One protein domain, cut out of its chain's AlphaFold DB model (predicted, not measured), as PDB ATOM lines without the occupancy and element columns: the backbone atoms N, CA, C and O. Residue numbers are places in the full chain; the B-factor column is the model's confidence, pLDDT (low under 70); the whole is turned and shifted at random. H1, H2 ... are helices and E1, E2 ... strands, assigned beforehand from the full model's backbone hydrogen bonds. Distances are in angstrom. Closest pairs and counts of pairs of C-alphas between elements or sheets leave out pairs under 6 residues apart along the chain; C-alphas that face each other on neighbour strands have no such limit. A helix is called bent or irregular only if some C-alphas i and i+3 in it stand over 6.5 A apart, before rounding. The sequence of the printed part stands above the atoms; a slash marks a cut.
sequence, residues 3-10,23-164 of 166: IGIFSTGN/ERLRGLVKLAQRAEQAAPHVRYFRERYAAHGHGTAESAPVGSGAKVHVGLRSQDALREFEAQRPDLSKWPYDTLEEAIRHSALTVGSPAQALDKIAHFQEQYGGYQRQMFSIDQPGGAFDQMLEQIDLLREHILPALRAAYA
ATOM      1  N   ILE A   3     -29.295   1.910  22.633       93.69
ATOM      2  CA  ILE A   3     -29.131   3.354  22.837       93.69
ATOM      3  C   ILE A   3     -28.287   3.596  24.085       93.69
ATOM      4  O   ILE A   3     -28.609   3.079  25.154       93.69
ATOM      5  N   GLY A   4     -27.244   4.413  23.958       92.44
ATOM      6  CA  GLY A   4     -26.415   4.855  25.073       92.44
ATOM      7  C   GLY A   4     -26.273   6.372  25.127       92.44
ATOM      8  O   GLY A   4     -26.227   7.058  24.109       92.44
ATOM      9  N   ILE A   5     -26.173   6.898  26.340       91.31
ATOM     10  CA  ILE A   5     -25.848   8.297  26.612       91.31
ATOM     11  C   ILE A   5     -24.516   8.297  27.355       91.31
ATOM     12  O   ILE A   5     -24.318   7.486  28.261       91.31
ATOM     13  N   PHE A   6     -23.588   9.161  26.959       87.44
ATOM     14  CA  PHE A   6     -22.273   9.247  27.581       87.44
ATOM     15  C   PHE A   6     -21.848  10.693  27.821       87.44
ATOM     16  O   PHE A   6     -22.319  11.625  27.171       87.44
ATOM     17  N   SER A   7     -20.931  10.851  28.770       80.25
ATOM     18  CA  SER A   7     -20.216  12.090  29.038       80.25
ATOM     19  C   SER A   7     -18.721  11.796  28.995       80.25
ATOM     20  O   SER A   7     -18.278  10.756  29.485       80.25
ATOM     21  N   THR A   8     -17.942  12.674  28.377       69.62
ATOM     22  CA  THR A   8     -16.478  12.570  28.309       69.62
ATOM     23  C   THR A   8     -15.769  13.160  29.522       69.62
ATOM     24  O   THR A   8     -14.552  13.032  29.622       69.62
ATOM     25  N   GLY A   9     -16.520  13.738  30.465       58.59
ATOM     26  CA  GLY A   9     -15.998  14.185  31.748       58.59
ATOM     27  C   GLY A   9     -15.052  15.368  31.594       58.59
ATOM     28  O   GLY A   9     -13.835  15.214  31.564       58.59
ATOM     29  N   ASN A  10     -15.610  16.575  31.542       56.69
ATOM     30  CA  ASN A  10     -14.852  17.787  31.849       56.69
ATOM     31  C   ASN A  10     -15.743  18.810  32.567       56.69
ATOM     32  O   ASN A  10     -15.920  19.948  32.128       56.69
ATOM     33  N   GLU A  23      -4.210  13.892  25.120       40.16
ATOM     34  CA  GLU A  23      -3.521  13.158  24.036       40.16
ATOM     35  C   GLU A  23      -4.314  11.941  23.545       40.16
ATOM     36  O   GLU A  23      -4.421  11.717  22.337       40.16
ATOM     37  N   ARG A  24      -4.969  11.214  24.462       43.66
ATOM     38  CA  ARG A  24      -5.930  10.152  24.112       43.66
ATOM     39  C   ARG A  24      -7.152  10.720  23.390       43.66
ATOM     40  O   ARG A  24      -7.594  10.138  22.401       43.66
ATOM     41  N   LEU A  25      -7.637  11.889  23.821       48.41
ATOM     42  CA  LEU A  25      -8.706  12.607  23.125       48.41
ATOM     43  C   LEU A  25      -8.286  13.025  21.708       48.41
ATOM     44  O   LEU A  25      -9.042  12.804  20.772       48.41
ATOM     45  N   ARG A  26      -7.075  13.574  21.518       46.72
ATOM     46  CA  ARG A  26      -6.570  13.965  20.187       46.72
ATOM     47  C   ARG A  26      -6.459  12.780  19.224       46.72
ATOM     48  O   ARG A  26      -6.771  12.937  18.046       46.72
ATOM     49  N   GLY A  27      -6.051  11.607  19.714       42.75
ATOM     50  CA  GLY A  27      -6.004  10.375  18.917       42.75
ATOM     51  C   GLY A  27      -7.389   9.904  18.457       42.75
ATOM     52  O   GLY A  27      -7.568   9.579  17.285       42.75
ATOM     53  N   LEU A  28      -8.383   9.946  19.350       38.41
ATOM     54  CA  LEU A  28      -9.779   9.611  19.030       38.41
ATOM     55  C   LEU A  28     -10.435  10.652  18.109       38.41
ATOM     56  O   LEU A  28     -11.161  10.284  17.189       38.41
ATOM     57  N   VAL A  29     -10.136  11.939  18.299       44.28
ATOM     58  CA  VAL A  29     -10.639  13.035  17.452       44.28
ATOM     59  C   VAL A  29     -10.080  12.939  16.030       44.28
ATOM     60  O   VAL A  29     -10.840  13.111  15.082       44.28
ATOM     61  N   LYS A  30      -8.800  12.578  15.848       44.94
ATOM     62  CA  LYS A  30      -8.230  12.316  14.511       44.94
ATOM     63  C   LYS A  30      -8.893  11.134  13.794       44.94
ATOM     64  O   LYS A  30      -9.006  11.167  12.577       44.94
ATOM     65  N   LEU A  31      -9.347  10.113  14.522       41.12
ATOM     66  CA  LEU A  31     -10.097   8.987  13.945       41.12
ATOM     67  C   LEU A  31     -11.554   9.351  13.619       41.12
ATOM     68  O   LEU A  31     -12.133   8.794  12.693       41.12
ATOM     69  N   ALA A  32     -12.132  10.322  14.327       44.88
ATOM     70  CA  ALA A  32     -13.491  10.807  14.101       44.88
ATOM     71  C   ALA A  32     -13.617  11.782  12.910       44.88
ATOM     72  O   ALA A  32     -14.682  12.372  12.712       44.88
ATOM     73  N   GLN A  33     -12.550  11.981  12.122       51.59
ATOM     74  CA  GLN A  33     -12.429  13.164  11.273       51.59
ATOM     75  C   GLN A  33     -13.394  13.288  10.096       51.59
ATOM     76  O   GLN A  33     -13.472  14.402   9.604       51.59
ATOM     77  N   ARG A  34     -14.199  12.291   9.698       55.16
ATOM     78  CA  ARG A  34     -15.416  12.520   8.881       55.16
ATOM     79  C   ARG A  34     -16.427  11.387   9.073       55.16
ATOM     80  O   ARG A  34     -16.175  10.262   8.656       55.16
ATOM     81  N   ALA A  35     -17.596  11.680   9.641       51.41
ATOM     82  CA  ALA A  35     -18.679  10.694   9.748       51.41
ATOM     83  C   ALA A  35     -19.202  10.263   8.362       51.41
ATOM     84  O   ALA A  35     -19.407   9.079   8.125       51.41
ATOM     85  N   GLU A  36     -19.289  11.187   7.398       51.81
ATOM     86  CA  GLU A  36     -19.628  10.854   6.003       51.81
ATOM     87  C   GLU A  36     -18.583   9.936   5.328       51.81
ATOM     88  O   GLU A  36     -18.922   9.168   4.432       51.81
ATOM     89  N   GLN A  37     -17.319   9.929   5.781       64.56
ATOM     90  CA  GLN A  37     -16.291   8.999   5.275       64.56
ATOM     91  C   GLN A  37     -16.168   7.712   6.091       64.56
ATOM     92  O   GLN A  37     -15.388   6.832   5.727       64.56
ATOM     93  N   ALA A  38     -16.921   7.562   7.181       77.81
ATOM     94  CA  ALA A  38     -16.854   6.353   7.987       77.81
ATOM     95  C   ALA A  38     -17.496   5.153   7.271       77.81
ATOM     96  O   ALA A  38     -17.125   4.019   7.557       77.81
ATOM     97  N   ALA A  39     -18.389   5.367   6.297       85.50
ATOM     98  CA  ALA A  39     -19.076   4.288   5.585       85.50
ATOM     99  C   ALA A  39     -18.117   3.294   4.881       85.50
ATOM    100  O   ALA A  39     -18.253   2.087   5.103       85.50
ATOM    101  N   PRO A  40     -17.100   3.730   4.102       88.38
ATOM    102  CA  PRO A  40     -16.039   2.840   3.620       88.38
ATOM    103  C   PRO A  40     -15.318   2.059   4.728       88.38
ATOM    104  O   PRO A  40     -15.050   0.871   4.555       88.38
ATOM    105  N   HIS A  41     -15.040   2.689   5.873       89.12
ATOM    106  CA  HIS A  41     -14.393   2.026   7.008       89.12
ATOM    107  C   HIS A  41     -15.302   0.981   7.661       89.12
ATOM    108  O   HIS A  41     -14.830  -0.106   7.985       89.12
ATOM    109  N   VAL A  42     -16.599   1.268   7.803       92.12
ATOM    110  CA  VAL A  42     -17.609   0.318   8.292       92.12
ATOM    111  C   VAL A  42     -17.692  -0.887   7.362       92.12
ATOM    112  O   VAL A  42     -17.628  -2.024   7.825       92.12
ATOM    113  N   ARG A  43     -17.767  -0.660   6.046       92.06
ATOM    114  CA  ARG A  43     -17.784  -1.736   5.045       92.06
ATOM    115  C   ARG A  43     -16.531  -2.602   5.139       92.06
ATOM    116  O   ARG A  43     -16.638  -3.816   5.274       92.06
ATOM    117  N   TYR A  44     -15.359  -1.973   5.160       94.12
ATOM    118  CA  TYR A  44     -14.086  -2.676   5.278       94.12
ATOM    119  C   TYR A  44     -13.982  -3.472   6.586       94.12
ATOM    120  O   TYR A  44     -13.550  -4.624   6.584       94.12
ATOM    121  N   PHE A  45     -14.413  -2.891   7.708       95.25
ATOM    122  CA  PHE A  45     -14.472  -3.584   8.993       95.25
ATOM    123  C   PHE A  45     -15.335  -4.847   8.906       95.25
ATOM    124  O   PHE A  45     -14.881  -5.915   9.310       95.25
ATOM    125  N   ARG A  46     -16.533  -4.752   8.323       96.44
ATOM    126  CA  ARG A  46     -17.452  -5.886   8.145       96.44
ATOM    127  C   ARG A  46     -16.886  -6.986   7.256       96.44
ATOM    128  O   ARG A  46     -16.970  -8.161   7.609       96.44
ATOM    129  N   GLU A  47     -16.268  -6.613   6.139       95.88
ATOM    130  CA  GLU A  47     -15.585  -7.555   5.245       95.88
ATOM    131  C   GLU A  47     -14.491  -8.325   5.993       95.88
ATOM    132  O   GLU A  47     -14.411  -9.551   5.908       95.88
ATOM    133  N   ARG A  48     -13.667  -7.625   6.785       97.31
ATOM    134  CA  ARG A  48     -12.607  -8.258   7.580       97.31
ATOM    135  C   ARG A  48     -13.155  -9.090   8.731       97.31
ATOM    136  O   ARG A  48     -12.599 -10.151   8.991       97.31
ATOM    137  N   TYR A  49     -14.227  -8.653   9.381       97.38
ATOM    138  CA  TYR A  49     -14.904  -9.404  10.436       97.38
ATOM    139  C   TYR A  49     -15.354 -10.783   9.933       97.38
ATOM    140  O   TYR A  49     -15.030 -11.804  10.543       97.38
ATOM    141  N   ALA A  50     -16.009 -10.820   8.767       97.50
ATOM    142  CA  ALA A  50     -16.436 -12.062   8.131       97.50
ATOM    143  C   ALA A  50     -15.250 -12.910   7.643       97.50
ATOM    144  O   ALA A  50     -15.203 -14.112   7.898       97.50
ATOM    145  N   ALA A  51     -14.252 -12.288   7.004       97.19
ATOM    146  CA  ALA A  51     -13.077 -12.989   6.479       97.19
ATOM    147  C   ALA A  51     -12.253 -13.714   7.560       97.19
ATOM    148  O   ALA A  51     -11.581 -14.695   7.251       97.19
ATOM    149  N   HIS A  52     -12.311 -13.258   8.816       97.38
ATOM    150  CA  HIS A  52     -11.633 -13.898   9.951       97.38
ATOM    151  C   HIS A  52     -12.543 -14.847  10.753       97.38
ATOM    152  O   HIS A  52     -12.150 -15.320  11.816       97.38
ATOM    153  N   GLY A  53     -13.747 -15.154  10.257       96.69
ATOM    154  CA  GLY A  53     -14.635 -16.146  10.863       96.69
ATOM    155  C   GLY A  53     -15.361 -15.679  12.128       96.69
ATOM    156  O   GLY A  53     -15.809 -16.517  12.905       96.69
ATOM    157  N   HIS A  54     -15.503 -14.367  12.354       96.88
ATOM    158  CA  HIS A  54     -16.222 -13.838  13.523       96.88
ATOM    159  C   HIS A  54     -17.758 -13.802  13.352       96.88
ATOM    160  O   HIS A  54     -18.476 -13.460  14.292       96.88
ATOM    161  N   GLY A  55     -18.279 -14.149  12.172       95.62
ATOM    162  CA  GLY A  55     -19.707 -14.124  11.836       95.62
ATOM    163  C   GLY A  55     -19.934 -13.633  10.406       95.62
ATOM    164  O   GLY A  55     -19.019 -13.690   9.584       95.62
ATOM    165  N   THR A  56     -21.136 -13.141  10.098       95.62
ATOM    166  CA  THR A  56     -21.401 -12.489   8.806       95.62
ATOM    167  C   THR A  56     -20.955 -11.025   8.840       95.62
ATOM    168  O   THR A  56     -20.700 -10.457   9.906       95.62
ATOM    169  N   ALA A  57     -20.855 -10.396   7.669       93.06
ATOM    170  CA  ALA A  57     -20.553  -8.970   7.568       93.06
ATOM    171  C   ALA A  57     -21.618  -8.127   8.296       93.06
ATOM    172  O   ALA A  57     -21.300  -7.171   8.998       93.06
ATOM    173  N   GLU A  58     -22.884  -8.518   8.183       90.69
ATOM    174  CA  GLU A  58     -24.046  -7.844   8.762       90.69
ATOM    175  C   GLU A  58     -24.087  -7.977  10.288       90.69
ATOM    176  O   GLU A  58     -24.522  -7.051  10.972       90.69
ATOM    177  N   SER A  59     -23.591  -9.095  10.833       92.38
ATOM    178  CA  SER A  59     -23.532  -9.314  12.281       92.38
ATOM    179  C   SER A  59     -22.381  -8.573  12.968       92.38
ATOM    180  O   SER A  59     -22.288  -8.612  14.193       92.38
ATOM    181  N   ALA A  60     -21.470  -7.944  12.215       94.62
ATOM    182  CA  ALA A  60     -20.350  -7.238  12.822       94.62
ATOM    183  C   ALA A  60     -20.859  -6.036  13.645       94.62
ATOM    184  O   ALA A  60     -21.648  -5.233  13.129       94.62
ATOM    185  N   PRO A  61     -20.394  -5.869  14.895       93.00
ATOM    186  CA  PRO A  61     -20.898  -4.834  15.785       93.00
ATOM    187  C   PRO A  61     -20.437  -3.446  15.334       93.00
ATOM    188  O   PRO A  61     -19.242  -3.155  15.281       93.00
ATOM    189  N   VAL A  62     -21.396  -2.569  15.051       93.69
ATOM    190  CA  VAL A  62     -21.179  -1.174  14.665       93.69
ATOM    191  C   VAL A  62     -22.045  -0.276  15.542       93.69
ATOM    192  O   VAL A  62     -23.237  -0.518  15.743       93.69
ATOM    193  N   GLY A  63     -21.437   0.791  16.054       91.38
ATOM    194  CA  GLY A  63     -22.136   1.868  16.742       91.38
ATOM    195  C   GLY A  63     -21.785   3.221  16.136       91.38
ATOM    196  O   GLY A  63     -20.648   3.435  15.721       91.38
ATOM    197  N   SER A  64     -22.757   4.127  16.106       89.62
ATOM    198  CA  SER A  64     -22.580   5.524  15.706       89.62
ATOM    199  C   SER A  64     -22.794   6.425  16.914       89.62
ATOM    200  O   SER A  64     -23.718   6.214  17.701       89.62
ATOM    201  N   GLY A  65     -21.933   7.426  17.086       86.94
ATOM    202  CA  GLY A  65     -21.978   8.294  18.252       86.94
ATOM    203  C   GLY A  65     -21.330   9.641  18.025       86.94
ATOM    204  O   GLY A  65     -20.236   9.719  17.470       86.94
ATOM    205  N   ALA A  66     -21.994  10.695  18.488       84.75
ATOM    206  CA  ALA A  66     -21.474  12.053  18.436       84.75
ATOM    207  C   ALA A  66     -22.143  12.958  19.472       84.75
ATOM    208  O   ALA A  66     -23.073  12.560  20.180       84.75
ATOM    209  N   LYS A  67     -21.637  14.192  19.548       89.25
ATOM    210  CA  LYS A  67     -22.242  15.276  20.316       89.25
ATOM    211  C   LYS A  67     -23.653  15.553  19.805       89.25
ATOM    212  O   LYS A  67     -23.855  15.693  18.597       89.25
ATOM    213  N   VAL A  68     -24.588  15.671  20.743       92.50
ATOM    214  CA  VAL A  68     -25.945  16.153  20.500       92.50
ATOM    215  C   VAL A  68     -26.190  17.451  21.274       92.50
ATOM    216  O   VAL A  68     -25.707  17.619  22.397       92.50
ATOM    217  N   HIS A  69     -26.901  18.382  20.646       94.19
ATOM    218  CA  HIS A  69     -27.454  19.577  21.268       94.19
ATOM    219  C   HIS A  69     -28.783  19.922  20.584       94.19
ATOM    220  O   HIS A  69     -28.821  20.458  19.476       94.19
ATOM    221  N   VAL A  70     -29.882  19.524  21.207       96.50
ATOM    222  CA  VAL A  70     -31.232  19.629  20.663       96.50
ATOM    223  C   VAL A  70     -31.999  20.705  21.415       96.50
ATOM    224  O   VAL A  70     -31.843  20.852  22.621       96.50
ATOM    225  N   GLY A  71     -32.855  21.420  20.698       96.62
ATOM    226  CA  GLY A  71     -33.862  22.319  21.255       96.62
ATOM    227  C   GLY A  71     -35.150  22.180  20.454       96.62
ATOM    228  O   GLY A  71     -35.109  21.835  19.273       96.62
ATOM    229  N   LEU A  72     -36.313  22.434  21.063       96.50
ATOM    230  CA  LEU A  72     -37.611  22.273  20.377       96.50
ATOM    231  C   LEU A  72     -37.682  23.071  19.065       96.50
ATOM    232  O   LEU A  72     -38.304  22.640  18.093       96.50
ATOM    233  N   ARG A  73     -36.998  24.217  19.032       97.31
ATOM    234  CA  ARG A  73     -36.779  25.039  17.843       97.31
ATOM    235  C   ARG A  73     -35.308  24.969  17.445       97.31
ATOM    236  O   ARG A  73     -34.429  25.324  18.226       97.31
ATOM    237  N   SER A  74     -35.043  24.594  16.196       95.69
ATOM    238  CA  SER A  74     -33.682  24.439  15.666       95.69
ATOM    239  C   SER A  74     -32.822  25.694  15.801       95.69
ATOM    240  O   SER A  74     -31.629  25.604  16.072       95.69
ATOM    241  N   GLN A  75     -33.421  26.872  15.611       95.88
ATOM    242  CA  GLN A  75     -32.709  28.146  15.697       95.88
ATOM    243  C   GLN A  75     -32.249  28.442  17.123       95.88
ATOM    244  O   GLN A  75     -31.275  29.166  17.294       95.88
ATOM    245  N   ASP A  76     -32.963  27.946  18.132       95.38
ATOM    246  CA  ASP A  76     -32.638  28.186  19.538       95.38
ATOM    247  C   ASP A  76     -31.457  27.292  19.928       95.38
ATOM    248  O   ASP A  76     -30.427  27.811  20.349       95.38
ATOM    249  N   ALA A  77     -31.530  26.003  19.573       94.81
ATOM    250  CA  ALA A  77     -30.423  25.056  19.710       94.81
ATOM    251  C   ALA A  77     -29.134  25.553  19.034       94.81
ATOM    252  O   ALA A  77     -28.046  25.449  19.595       94.81
ATOM    253  N   LEU A  78     -29.238  26.120  17.826       93.62
ATOM    254  CA  LEU A  78     -28.075  26.666  17.128       93.62
ATOM    255  C   LEU A  78     -27.469  27.855  17.885       93.62
ATOM    256  O   LEU A  78     -26.269  27.848  18.147       93.62
ATOM    257  N   ARG A  79     -28.290  28.839  18.282       93.44
ATOM    258  CA  ARG A  79     -27.815  30.024  19.020       93.44
ATOM    259  C   ARG A  79     -27.179  29.649  20.356       93.44
ATOM    260  O   ARG A  79     -26.144  30.201  20.721       93.44
ATOM    261  N   GLU A  80     -27.787  28.720  21.084       90.88
ATOM    262  CA  GLU A  80     -27.285  28.228  22.368       90.88
ATOM    263  C   GLU A  80     -25.968  27.473  22.209       90.88
ATOM    264  O   GLU A  80     -25.043  27.681  22.995       90.88
ATOM    265  N   PHE A  81     -25.851  26.637  21.176       90.50
ATOM    266  CA  PHE A  81     -24.613  25.926  20.881       90.50
ATOM    267  C   PHE A  81     -23.496  26.888  20.457       90.50
ATOM    268  O   PHE A  81     -22.381  26.790  20.963       90.50
ATOM    269  N   GLU A  82     -23.786  27.864  19.594       89.12
ATOM    270  CA  GLU A  82     -22.837  28.908  19.182       89.12
ATOM    271  C   GLU A  82     -22.355  29.758  20.361       89.12
ATOM    272  O   GLU A  82     -21.160  30.053  20.466       89.12
ATOM    273  N   ALA A  83     -23.253  30.111  21.286       88.94
ATOM    274  CA  ALA A  83     -22.916  30.875  22.486       88.94
ATOM    275  C   ALA A  83     -21.904  30.143  23.385       88.94
ATOM    276  O   ALA A  83     -21.102  30.790  24.061       88.94
ATOM    277  N   GLN A  84     -21.877  28.807  23.339       82.06
ATOM    278  CA  GLN A  84     -20.893  27.982  24.045       82.06
ATOM    279  C   GLN A  84     -19.512  27.966  23.364       82.06
ATOM    280  O   GLN A  84     -18.603  27.307  23.869       82.06
ATOM    281  N   ARG A  85     -19.340  28.678  22.237       82.88
ATOM    282  CA  ARG A  85     -18.092  28.805  21.463       82.88
ATOM    283  C   ARG A  85     -17.428  27.444  21.223       82.88
ATOM    284  O   ARG A  85     -16.338  27.193  21.745       82.88
ATOM    285  N   PRO A  86     -18.092  26.546  20.476       79.62
ATOM    286  CA  PRO A  86     -17.586  25.203  20.264       79.62
ATOM    287  C   PRO A  86     -16.223  25.270  19.576       79.62
ATOM    288  O   PRO A  86     -16.010  26.041  18.643       79.62
ATOM    289  N   ASP A  87     -15.295  24.439  20.040       77.69
ATOM    290  CA  ASP A  87     -13.995  24.283  19.399       77.69
ATOM    291  C   ASP A  87     -14.164  23.549  18.063       77.69
ATOM    292  O   ASP A  87     -14.175  22.314  18.009       77.69
ATOM    293  N   LEU A  88     -14.326  24.326  16.990       74.62
ATOM    294  CA  LEU A  88     -14.530  23.806  15.643       74.62
ATOM    295  C   LEU A  88     -13.274  23.155  15.056       74.62
ATOM    296  O   LEU A  88     -13.406  22.364  14.129       74.62
ATOM    297  N   SER A  89     -12.082  23.372  15.636       73.19
ATOM    298  CA  SER A  89     -10.828  22.756  15.159       73.19
ATOM    299  C   SER A  89     -10.840  21.222  15.221       73.19
ATOM    300  O   SER A  89     -10.016  20.549  14.597       73.19
ATOM    301  N   LYS A  90     -11.802  20.654  15.958       68.88
ATOM    302  CA  LYS A  90     -12.069  19.213  16.029       68.88
ATOM    303  C   LYS A  90     -12.644  18.646  14.733       68.88
ATOM    304  O   LYS A  90     -12.546  17.437  14.521       68.88
ATOM    305  N   TRP A  91     -13.220  19.483  13.876       70.25
ATOM    306  CA  TRP A  91     -13.771  19.092  12.587       70.25
ATOM    307  C   TRP A  91     -13.031  19.806  11.448       70.25
ATOM    308  O   TRP A  91     -12.563  20.926  11.622       70.25
ATOM    309  N   PRO A  92     -12.904  19.181  10.266       73.00
ATOM    310  CA  PRO A  92     -12.207  19.774   9.127       73.00
ATOM    311  C   PRO A  92     -13.106  20.762   8.357       73.00
ATOM    312  O   PRO A  92     -13.190  20.663   7.133       73.00
ATOM    313  N   TYR A  93     -13.819  21.643   9.065       80.62
ATOM    314  CA  TYR A  93     -14.782  22.590   8.495       80.62
ATOM    315  C   TYR A  93     -14.573  23.991   9.065       80.62
ATOM    316  O   TYR A  93     -14.245  24.136  10.245       80.62
ATOM    317  N   ASP A  94     -14.797  25.005   8.234       81.06
ATOM    318  CA  ASP A  94     -14.560  26.405   8.594       81.06
ATOM    319  C   ASP A  94     -15.749  27.004   9.354       81.06
ATOM    320  O   ASP A  94     -15.598  27.951  10.128       81.06
ATOM    321  N   THR A  95     -16.940  26.429   9.165       86.81
ATOM    322  CA  THR A  95     -18.178  26.897   9.789       86.81
ATOM    323  C   THR A  95     -18.865  25.818  10.621       86.81
ATOM    324  O   THR A  95     -18.774  24.615  10.359       86.81
ATOM    325  N   LEU A  96     -19.623  26.261  11.629       86.44
ATOM    326  CA  LEU A  96     -20.489  25.373  12.401       86.44
ATOM    327  C   LEU A  96     -21.562  24.727  11.511       86.44
ATOM    328  O   LEU A  96     -21.883  23.557  11.705       86.44
ATOM    329  N   GLU A  97     -22.094  25.456  10.529       87.44
ATOM    330  CA  GLU A  97     -23.093  24.917   9.605       87.44
ATOM    331  C   GLU A  97     -22.537  23.732   8.806       87.44
ATOM    332  O   GLU A  97     -23.171  22.678   8.753       87.44
ATOM    333  N   GLU A  98     -21.335  23.856   8.239       85.56
ATOM    334  CA  GLU A  98     -20.664  22.750   7.547       85.56
ATOM    335  C   GLU A  98     -20.372  21.586   8.495       85.56
ATOM    336  O   GLU A  98     -20.583  20.429   8.129       85.56
ATOM    337  N   ALA A  99     -19.965  21.868   9.737       86.25
ATOM    338  CA  ALA A  99     -19.755  20.830  10.741       86.25
ATOM    339  C   ALA A  99     -21.048  20.074  11.076       86.25
ATOM    340  O   ALA A  99     -21.035  18.843  11.168       86.25
ATOM    341  N   ILE A 100     -22.175  20.772  11.213       88.50
ATOM    342  CA  ILE A 100     -23.491  20.156  11.416       88.50
ATOM    343  C   ILE A 100     -23.930  19.405  10.158       88.50
ATOM    344  O   ILE A 100     -24.537  18.345  10.266       88.50
ATOM    345  N   ARG A 101     -23.628  19.899   8.961       85.69
ATOM    346  CA  ARG A 101     -24.054  19.260   7.714       85.69
ATOM    347  C   ARG A 101     -23.278  17.975   7.428       85.69
ATOM    348  O   ARG A 101     -23.900  16.961   7.147       85.69
ATOM    349  N   HIS A 102     -21.955  18.010   7.571       81.50
ATOM    350  CA  HIS A 102     -21.043  16.996   7.028       81.50
ATOM    351  C   HIS A 102     -20.359  16.101   8.071       81.50
ATOM    352  O   HIS A 102     -19.458  15.312   7.768       81.50
ATOM    353  N   SER A 103     -20.726  16.226   9.345       82.44
ATOM    354  CA  SER A 103     -20.216  15.361  10.416       82.44
ATOM    355  C   SER A 103     -21.350  14.721  11.202       82.44
ATOM    356  O   SER A 103     -22.516  14.978  10.936       82.44
ATOM    357  N   ALA A 104     -21.036  13.910  12.211       84.50
ATOM    358  CA  ALA A 104     -22.047  13.371  13.117       84.50
ATOM    359  C   ALA A 104     -22.505  14.375  14.201       84.50
ATOM    360  O   ALA A 104     -23.454  14.080  14.925       84.50
ATOM    361  N   LEU A 105     -21.895  15.570  14.298       88.94
ATOM    362  CA  LEU A 105     -22.318  16.637  15.219       88.94
ATOM    363  C   LEU A 105     -23.794  16.979  14.997       88.94
ATOM    364  O   LEU A 105     -24.168  17.464  13.933       88.94
ATOM    365  N   THR A 106     -24.638  16.720  15.986       92.06
ATOM    366  CA  THR A 106     -26.089  16.855  15.848       92.06
ATOM    367  C   THR A 106     -26.564  18.058  16.644       92.06
ATOM    368  O   THR A 106     -26.655  17.991  17.864       92.06
ATOM    369  N   VAL A 107     -26.858  19.156  15.950       94.44
ATOM    370  CA  VAL A 107     -27.386  20.387  16.549       94.44
ATOM    371  C   VAL A 107     -28.639  20.797  15.784       94.44
ATOM    372  O   VAL A 107     -28.584  20.917  14.561       94.44
ATOM    373  N   GLY A 108     -29.767  20.973  16.473       96.50
ATOM    374  CA  GLY A 108     -31.033  21.325  15.822       96.50
ATOM    375  C   GLY A 108     -32.279  20.859  16.574       96.50
ATOM    376  O   GLY A 108     -32.264  20.708  17.791       96.50
ATOM    377  N   SER A 109     -33.377  20.644  15.849       97.88
ATOM    378  CA  SER A 109     -34.622  20.118  16.425       97.88
ATOM    379  C   SER A 109     -34.600  18.594  16.581       97.88
ATOM    380  O   SER A 109     -33.791  17.923  15.930       97.88
ATOM    381  N   PRO A 110     -35.518  18.005  17.377       97.75
ATOM    382  CA  PRO A 110     -35.653  16.552  17.453       97.75
ATOM    383  C   PRO A 110     -35.851  15.888  16.085       97.75
ATOM    384  O   PRO A 110     -35.243  14.858  15.814       97.75
ATOM    385  N   ALA A 111     -36.639  16.505  15.196       97.12
ATOM    386  CA  ALA A 111     -36.858  15.999  13.842       97.12
ATOM    387  C   ALA A 111     -35.556  15.969  13.025       97.12
ATOM    388  O   ALA A 111     -35.212  14.939  12.462       97.12
ATOM    389  N   GLN A 112     -34.773  17.053  13.049       96.38
ATOM    390  CA  GLN A 112     -33.481  17.095  12.356       96.38
ATOM    391  C   GLN A 112     -32.485  16.072  12.913       96.38
ATOM    392  O   GLN A 112     -31.712  15.486  12.155       96.38
ATOM    393  N   ALA A 113     -32.495  15.840  14.229       95.69
ATOM    394  CA  ALA A 113     -31.671  14.808  14.845       95.69
ATOM    395  C   ALA A 113     -32.067  13.402  14.363       95.69
ATOM    396  O   ALA A 113     -31.193  12.597  14.040       95.69
ATOM    397  N   LEU A 114     -33.369  13.115  14.275       96.12
ATOM    398  CA  LEU A 114     -33.890  11.842  13.771       96.12
ATOM    399  C   LEU A 114     -33.573  11.636  12.285       96.12
ATOM    400  O   LEU A 114     -33.063  10.575  11.932       96.12
ATOM    401  N   ASP A 115     -33.782  12.651  11.444       95.44
ATOM    402  CA  ASP A 115     -33.454  12.603  10.011       95.44
ATOM    403  C   ASP A 115     -31.969  12.302   9.797       95.44
ATOM    404  O   ASP A 115     -31.582  11.474   8.971       95.44
ATOM    405  N   LYS A 116     -31.112  12.932  10.602       92.94
ATOM    406  CA  LYS A 116     -29.671  12.710  10.555       92.94
ATOM    407  C   LYS A 116     -29.273  11.298  10.988       92.94
ATOM    408  O   LYS A 116     -28.384  10.696  10.390       92.94
ATOM    409  N   ILE A 117     -29.922  10.754  12.014       93.75
ATOM    410  CA  ILE A 117     -29.710   9.368  12.451       93.75
ATOM    411  C   ILE A 117     -30.157   8.385  11.366       93.75
ATOM    412  O   ILE A 117     -29.414   7.453  11.059       93.75
ATOM    413  N   ALA A 118     -31.319   8.615  10.752       93.56
ATOM    414  CA  ALA A 118     -31.804   7.812   9.635       93.56
ATOM    415  C   ALA A 118     -30.812   7.840   8.462       93.56
ATOM    416  O   ALA A 118     -30.443   6.786   7.943       93.56
ATOM    417  N   HIS A 119     -30.276   9.017   8.133       91.31
ATOM    418  CA  HIS A 119     -29.232   9.150   7.123       91.31
ATOM    419  C   HIS A 119     -27.996   8.291   7.447       91.31
ATOM    420  O   HIS A 119     -27.524   7.549   6.589       91.31
ATOM    421  N   PHE A 120     -27.484   8.311   8.684       90.12
ATOM    422  CA  PHE A 120     -26.347   7.453   9.051       90.12
ATOM    423  C   PHE A 120     -26.687   5.961   9.066       90.12
ATOM    424  O   PHE A 120     -25.824   5.144   8.738       90.12
ATOM    425  N   GLN A 121     -27.914   5.589   9.432       91.94
ATOM    426  CA  GLN A 121     -28.380   4.205   9.338       91.94
ATOM    427  C   GLN A 121     -28.297   3.714   7.892       91.94
ATOM    428  O   GLN A 121     -27.747   2.644   7.646       91.94
ATOM    429  N   GLU A 122     -28.745   4.518   6.928       91.00
ATOM    430  CA  GLU A 122     -28.637   4.197   5.503       91.00
ATOM    431  C   GLU A 122     -27.178   4.148   5.033       91.00
ATOM    432  O   GLU A 122     -26.748   3.150   4.452       91.00
ATOM    433  N   GLN A 123     -26.385   5.185   5.331       88.56
ATOM    434  CA  GLN A 123     -24.987   5.283   4.895       88.56
ATOM    435  C   GLN A 123     -24.127   4.119   5.400       88.56
ATOM    436  O   GLN A 123     -23.247   3.632   4.687       88.56
ATOM    437  N   TYR A 124     -24.368   3.660   6.628       89.88
ATOM    438  CA  TYR A 124     -23.619   2.557   7.223       89.88
ATOM    439  C   TYR A 124     -24.221   1.185   6.916       89.88
ATOM    440  O   TYR A 124     -23.646   0.188   7.340       89.88
ATOM    441  N   GLY A 125     -25.334   1.090   6.179       89.81
ATOM    442  CA  GLY A 125     -26.024  -0.182   5.939       89.81
ATOM    443  C   GLY A 125     -26.507  -0.825   7.242       89.81
ATOM    444  O   GLY A 125     -26.281  -2.010   7.472       89.81
ATOM    445  N   GLY A 126     -27.084  -0.012   8.123       91.25
ATOM    446  CA  GLY A 126     -27.503  -0.364   9.473       91.25
ATOM    447  C   GLY A 126     -26.385  -0.229  10.508       91.25
ATOM    448  O   GLY A 126     -25.207  -0.421  10.208       91.25
ATOM    449  N   TYR A 127     -26.737   0.067  11.756       92.88
ATOM    450  CA  TYR A 127     -25.846  -0.112  12.909       92.88
ATOM    451  C   TYR A 127     -26.641  -0.404  14.178       92.88
ATOM    452  O   TYR A 127     -27.783   0.035  14.331       92.88
ATOM    453  N   GLN A 128     -26.028  -1.139  15.105       92.31
ATOM    454  CA  GLN A 128     -26.731  -1.681  16.265       92.31
ATOM    455  C   GLN A 128     -26.847  -0.670  17.398       92.31
ATOM    456  O   GLN A 128     -27.828  -0.734  18.131       92.31
ATOM    457  N   ARG A 129     -25.894   0.259  17.548       93.00
ATOM    458  CA  ARG A 129     -25.832   1.156  18.710       93.00
ATOM    459  C   ARG A 129     -25.810   2.635  18.338       93.00
ATOM    460  O   ARG A 129     -24.891   3.082  17.660       93.00
ATOM    461  N   GLN A 130     -26.770   3.402  18.845       94.75
ATOM    462  CA  GLN A 130     -26.744   4.863  18.811       94.75
ATOM    463  C   GLN A 130     -26.219   5.409  20.141       94.75
ATOM    464  O   GLN A 130     -26.750   5.085  21.202       94.75
ATOM    465  N   MET A 131     -25.203   6.264  20.086       93.81
ATOM    466  CA  MET A 131     -24.618   6.920  21.253       93.81
ATOM    467  C   MET A 131     -24.818   8.439  21.190       93.81
ATOM    468  O   MET A 131     -24.624   9.054  20.142       93.81
ATOM    469  N   PHE A 132     -25.146   9.055  22.323       93.25
ATOM    470  CA  PHE A 132     -25.298  10.506  22.457       93.25
ATOM    471  C   PHE A 132     -24.308  11.058  23.483       93.25
ATOM    472  O   PHE A 132     -24.375  10.686  24.655       93.25
ATOM    473  N   SER A 133     -23.407  11.950  23.061       90.12
ATOM    474  CA  SER A 133     -22.630  12.771  24.001       90.12
ATOM    475  C   SER A 133     -23.448  14.000  24.372       90.12
ATOM    476  O   SER A 133     -23.824  14.780  23.497       90.12
ATOM    477  N   ILE A 134     -23.725  14.152  25.665       86.88
ATOM    478  CA  ILE A 134     -24.548  15.244  26.211       86.88
ATOM    479  C   ILE A 134     -23.705  16.378  26.798       86.88
ATOM    480  O   ILE A 134     -24.169  17.509  26.900       86.88
ATOM    481  N   ASP A 135     -22.437  16.126  27.111       76.06
ATOM    482  CA  ASP A 135     -21.545  17.073  27.773       76.06
ATOM    483  C   ASP A 135     -20.764  17.951  26.788       76.06
ATOM    484  O   ASP A 135     -20.514  17.590  25.638       76.06
ATOM    485  N   GLN A 136     -20.407  19.151  27.230       71.56
ATOM    486  CA  GLN A 136     -19.440  20.022  26.567       71.56
ATOM    487  C   GLN A 136     -18.454  20.507  27.633       71.56
ATOM    488  O   GLN A 136     -18.893  20.803  28.748       71.56
ATOM    489  N   PRO A 137     -17.143  20.600  27.338       65.62
ATOM    490  CA  PRO A 137     -16.194  21.193  28.273       65.62
ATOM    491  C   PRO A 137     -16.661  22.573  28.750       65.62
ATOM    492  O   PRO A 137     -16.870  23.464  27.933       65.62
ATOM    493  N   GLY A 138     -16.835  22.729  30.066       64.00
ATOM    494  CA  GLY A 138     -17.300  23.979  30.680       64.00
ATOM    495  C   GLY A 138     -18.809  24.256  30.587       64.00
ATOM    496  O   GLY A 138     -19.230  25.337  30.987       64.00
ATOM    497  N   GLY A 139     -19.618  23.320  30.077       70.56
ATOM    498  CA  GLY A 139     -21.080  23.443  30.047       70.56
ATOM    499  C   GLY A 139     -21.719  23.331  31.437       70.56
ATOM    500  O   GLY A 139     -21.172  22.681  32.332       70.56
ATOM    501  N   ALA A 140     -22.889  23.951  31.616       81.38
ATOM    502  CA  ALA A 140     -23.630  23.875  32.873       81.38
ATOM    503  C   ALA A 140     -24.285  22.494  33.048       81.38
ATOM    504  O   ALA A 140     -24.788  21.902  32.093       81.38
ATOM    505  N   PHE A 141     -24.320  21.988  34.284       83.75
ATOM    506  CA  PHE A 141     -24.959  20.703  34.596       83.75
ATOM    507  C   PHE A 141     -26.455  20.696  34.245       83.75
ATOM    508  O   PHE A 141     -26.948  19.713  33.699       83.75
ATOM    509  N   ASP A 142     -27.153  21.811  34.465       87.12
ATOM    510  CA  ASP A 142     -28.581  21.932  34.150       87.12
ATOM    511  C   ASP A 142     -28.860  21.783  32.649       87.12
ATOM    512  O   ASP A 142     -29.801  21.098  32.261       87.12
ATOM    513  N   GLN A 143     -27.981  22.318  31.793       85.19
ATOM    514  CA  GLN A 143     -28.082  22.121  30.342       85.19
ATOM    515  C   GLN A 143     -27.932  20.643  29.972       85.19
ATOM    516  O   GLN A 143     -28.594  20.152  29.066       85.19
ATOM    517  N   MET A 144     -27.070  19.905  30.673       88.00
ATOM    518  CA  MET A 144     -26.922  18.470  30.448       88.00
ATOM    519  C   MET A 144     -28.207  17.708  30.806       88.00
ATOM    520  O   MET A 144     -28.601  16.810  30.061       88.00
ATOM    521  N   LEU A 145     -28.861  18.061  31.918       91.25
ATOM    522  CA  LEU A 145     -30.146  17.472  32.306       91.25
ATOM    523  C   LEU A 145     -31.239  17.784  31.280       91.25
ATOM    524  O   LEU A 145     -31.947  16.875  30.854       91.25
ATOM    525  N   GLU A 146     -31.302  19.024  30.802       92.62
ATOM    526  CA  GLU A 146     -32.242  19.434  29.756       92.62
ATOM    527  C   GLU A 146     -32.064  18.613  28.470       92.62
ATOM    528  O   GLU A 146     -33.037  18.129  27.891       92.62
ATOM    529  N   GLN A 147     -30.820  18.363  28.048       94.88
ATOM    530  CA  GLN A 147     -30.555  17.500  26.894       94.88
ATOM    531  C   GLN A 147     -31.018  16.053  27.122       94.88
ATOM    532  O   GLN A 147     -31.516  15.418  26.190       94.88
ATOM    533  N   ILE A 148     -30.884  15.518  28.342       95.12
ATOM    534  CA  ILE A 148     -31.405  14.185  28.689       95.12
ATOM    535  C   ILE A 148     -32.932  14.160  28.577       95.12
ATOM    536  O   ILE A 148     -33.476  13.214  28.000       95.12
ATOM    537  N   ASP A 149     -33.614  15.182  29.092       96.56
ATOM    538  CA  ASP A 149     -35.074  15.270  29.048       96.56
ATOM    539  C   ASP A 149     -35.583  15.375  27.606       96.56
ATOM    540  O   ASP A 149     -36.446  14.592  27.200       96.56
ATOM    541  N   LEU A 150     -34.969  16.227  26.780       97.19
ATOM    542  CA  LEU A 150     -35.316  16.358  25.361       97.19
ATOM    543  C   LEU A 150     -35.084  15.061  24.577       97.19
ATOM    544  O   LEU A 150     -35.913  14.676  23.746       97.19
ATOM    545  N   LEU A 151     -33.982  14.351  24.847       96.81
ATOM    546  CA  LEU A 151     -33.739  13.034  24.255       96.81
ATOM    547  C   LEU A 151     -34.849  12.060  24.655       96.81
ATOM    548  O   LEU A 151     -35.440  11.411  23.787       96.81
ATOM    549  N   ARG A 152     -35.127  11.956  25.959       96.88
ATOM    550  CA  ARG A 152     -36.129  11.049  26.529       96.88
ATOM    551  C   ARG A 152     -37.518  11.297  25.949       96.88
ATOM    552  O   ARG A 152     -38.219  10.323  25.685       96.88
ATOM    553  N   GLU A 153     -37.916  12.553  25.796       97.94
ATOM    554  CA  GLU A 153     -39.266  12.920  25.373       97.94
ATOM    555  C   GLU A 153     -39.451  12.805  23.856       97.94
ATOM    556  O   GLU A 153     -40.460  12.263  23.403       97.94
ATOM    557  N   HIS A 154     -38.472  13.248  23.061       97.62
ATOM    558  CA  HIS A 154     -38.693  13.463  21.625       97.62
ATOM    559  C   HIS A 154     -37.900  12.546  20.694       97.62
ATOM    560  O   HIS A 154     -38.314  12.345  19.554       97.62
ATOM    561  N   ILE A 155     -36.772  11.984  21.135       96.81
ATOM    562  CA  ILE A 155     -35.868  11.233  20.250       96.81
ATOM    563  C   ILE A 155     -35.913   9.739  20.561       96.81
ATOM    564  O   ILE A 155     -36.147   8.925  19.669       96.81
ATOM    565  N   LEU A 156     -35.725   9.351  21.825       96.06
ATOM    566  CA  LEU A 156     -35.641   7.938  22.204       96.06
ATOM    567  C   LEU A 156     -36.912   7.138  21.874       96.06
ATOM    568  O   LEU A 156     -36.770   6.020  21.372       96.06
ATOM    569  N   PRO A 157     -38.139   7.652  22.104       96.25
ATOM    570  CA  PRO A 157     -39.355   6.932  21.738       96.25
ATOM    571  C   PRO A 157     -39.464   6.718  20.225       96.25
ATOM    572  O   PRO A 157     -39.804   5.619  19.791       96.25
ATOM    573  N   ALA A 158     -39.104   7.729  19.427       96.25
ATOM    574  CA  ALA A 158     -39.129   7.653  17.969       96.25
ATOM    575  C   ALA A 158     -38.106   6.640  17.428       96.25
ATOM    576  O   ALA A 158     -38.456   5.795  16.607       96.25
ATOM    577  N   LEU A 159     -36.869   6.646  17.943       95.00
ATOM    578  CA  LEU A 159     -35.855   5.652  17.571       95.00
ATOM    579  C   LEU A 159     -36.270   4.232  17.958       95.00
ATOM    580  O   LEU A 159     -36.085   3.298  17.182       95.00
ATOM    581  N   ARG A 160     -36.862   4.055  19.144       93.56
ATOM    582  CA  ARG A 160     -37.398   2.752  19.554       93.56
ATOM    583  C   ARG A 160     -38.504   2.294  18.614       93.56
ATOM    584  O   ARG A 160     -38.467   1.148  18.194       93.56
ATOM    585  N   ALA A 161     -39.437   3.169  18.248       93.81
ATOM    586  CA  ALA A 161     -40.500   2.830  17.308       93.81
ATOM    587  C   ALA A 161     -39.953   2.454  15.919       93.81
ATOM    588  O   ALA A 161     -40.406   1.476  15.332       93.81
ATOM    589  N   ALA A 162     -38.949   3.181  15.422       91.88
ATOM    590  CA  ALA A 162     -38.354   2.942  14.108       91.88
ATOM    591  C   ALA A 162     -37.492   1.663  14.041       91.88
ATOM    592  O   ALA A 162     -37.432   1.024  12.995       91.88
ATOM    593  N   TYR A 163     -36.838   1.275  15.144       89.38
ATOM    594  CA  TYR A 163     -35.808   0.224  15.154       89.38
ATOM    595  C   TYR A 163     -36.024  -0.873  16.217       89.38
ATOM    596  O   TYR A 163     -35.070  -1.554  16.607       89.38
ATOM    597  N   ALA A 164     -37.261  -1.063  16.694       73.81
ATOM    598  CA  ALA A 164     -37.638  -2.106  17.664       73.81
ATOM    599  C   ALA A 164     -37.427  -3.545  17.155       73.81
ATOM    600  O   ALA A 164     -37.386  -4.474  17.959       73.81
TER     601      ALA A 164
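Overview. This is residues 3 to 10 and 23 to 164 of the 166 residues of an uncharacterized protein of Microbispora sp. SCL1-1 (UniProt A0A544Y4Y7). A strongly twisted sheet of four parallel strands runs through the model, with H5 along E2 over one face, H3 and H4 packed round E3, and the bent H6 passing from the end of E2 towards H5. H2 and the loop after it, residues 52 to 62, reach out at one end of the longest axis, while H1 lies off the sheet. The 150 printed residues hold six named helices and four named strands, in the order E1 H1 H2 E2 H3 H4 E3 H5 E4 H6; the class is mixed and the sheet's order is E1 E4 E2 E3. The whole is compact, with a radius of gyration of the C-alphas of 15.9 A and spans of 48 by 37 by 26 A.

Arrangement. The sheet runs E1, residues 3 to 6, E4, residues 129 to 133, E2, residues 63 to 70, and E3, residues 106 to 108. N 4 and O 130 are 2.9 A apart, within hydrogen-bond range, as are N 64 and O 129 at 2.8 A and N 69 and O 106 at 2.8 A. E2 bends by 62 degrees at residue 67, and its pairing is staggered: residues 63 to 67 with E4, 68 to 70 with E3. H5, residues 110 to 123, lies over E2 at a height over the sheet of 9.2 A, along the strands. E3, H5 and E4 form a split strand-helix-strand unit, with E2 between its strands and a right-handed crossover. H3, residues 74 to 83, and H4, residues 96 to 102, join E2 to E3 in a strand-helix-strand unit of parallel neighbours, also right-handed. These helices make three layers, H3 and H4 on one face and H5 on the other. The closest C-alphas of H3 and E3 are Ser 74 and Gly 108, 4.1 A. H6, residues 141 to 163, was assigned as one helix by its hydrogen bonds but is bent, with C-alphas 153 and 156 6.9 A apart. Its arm H6a, residues 141 to 153, stands up from the sheet; H6b, residues 156 to 163, is close to H5 but not clearly touching, its closest C-alphas Leu 159 and Leu 114 at 7.5 A. H2, residues 38 to 51, is close to H5 but not clearly touching, C-alphas 39 and 123 being closest at 6.0 A. H1, residues 23 to 31, and H2 are apart. In the helices and both arms every O i to N i+4 pair is within hydrogen-bond range.

Along the chain. E1 begins at C-alpha 3, (-29.131, 3.354, 22.837), and H6b ends at C-alpha 163, (-35.808, 0.224, 15.154). E2 measures 20.3 A, H5 20.0 A, H2 19.8 A and H6a 18.7 A.

Size, cuts and confidence. The C-alphas farthest apart are Gly 53 and Ala 83, 49.1 A. Residues 11 to 22 are not printed; C-alphas 10 and 23 are 14.5 A apart across this cut. The links H2 to E2 and H3 to H4 are long. The mean pLDDT of the printed part is 85.1; residues 8 to 10, 23 to 37, 90 and 137 to 138 are under 70.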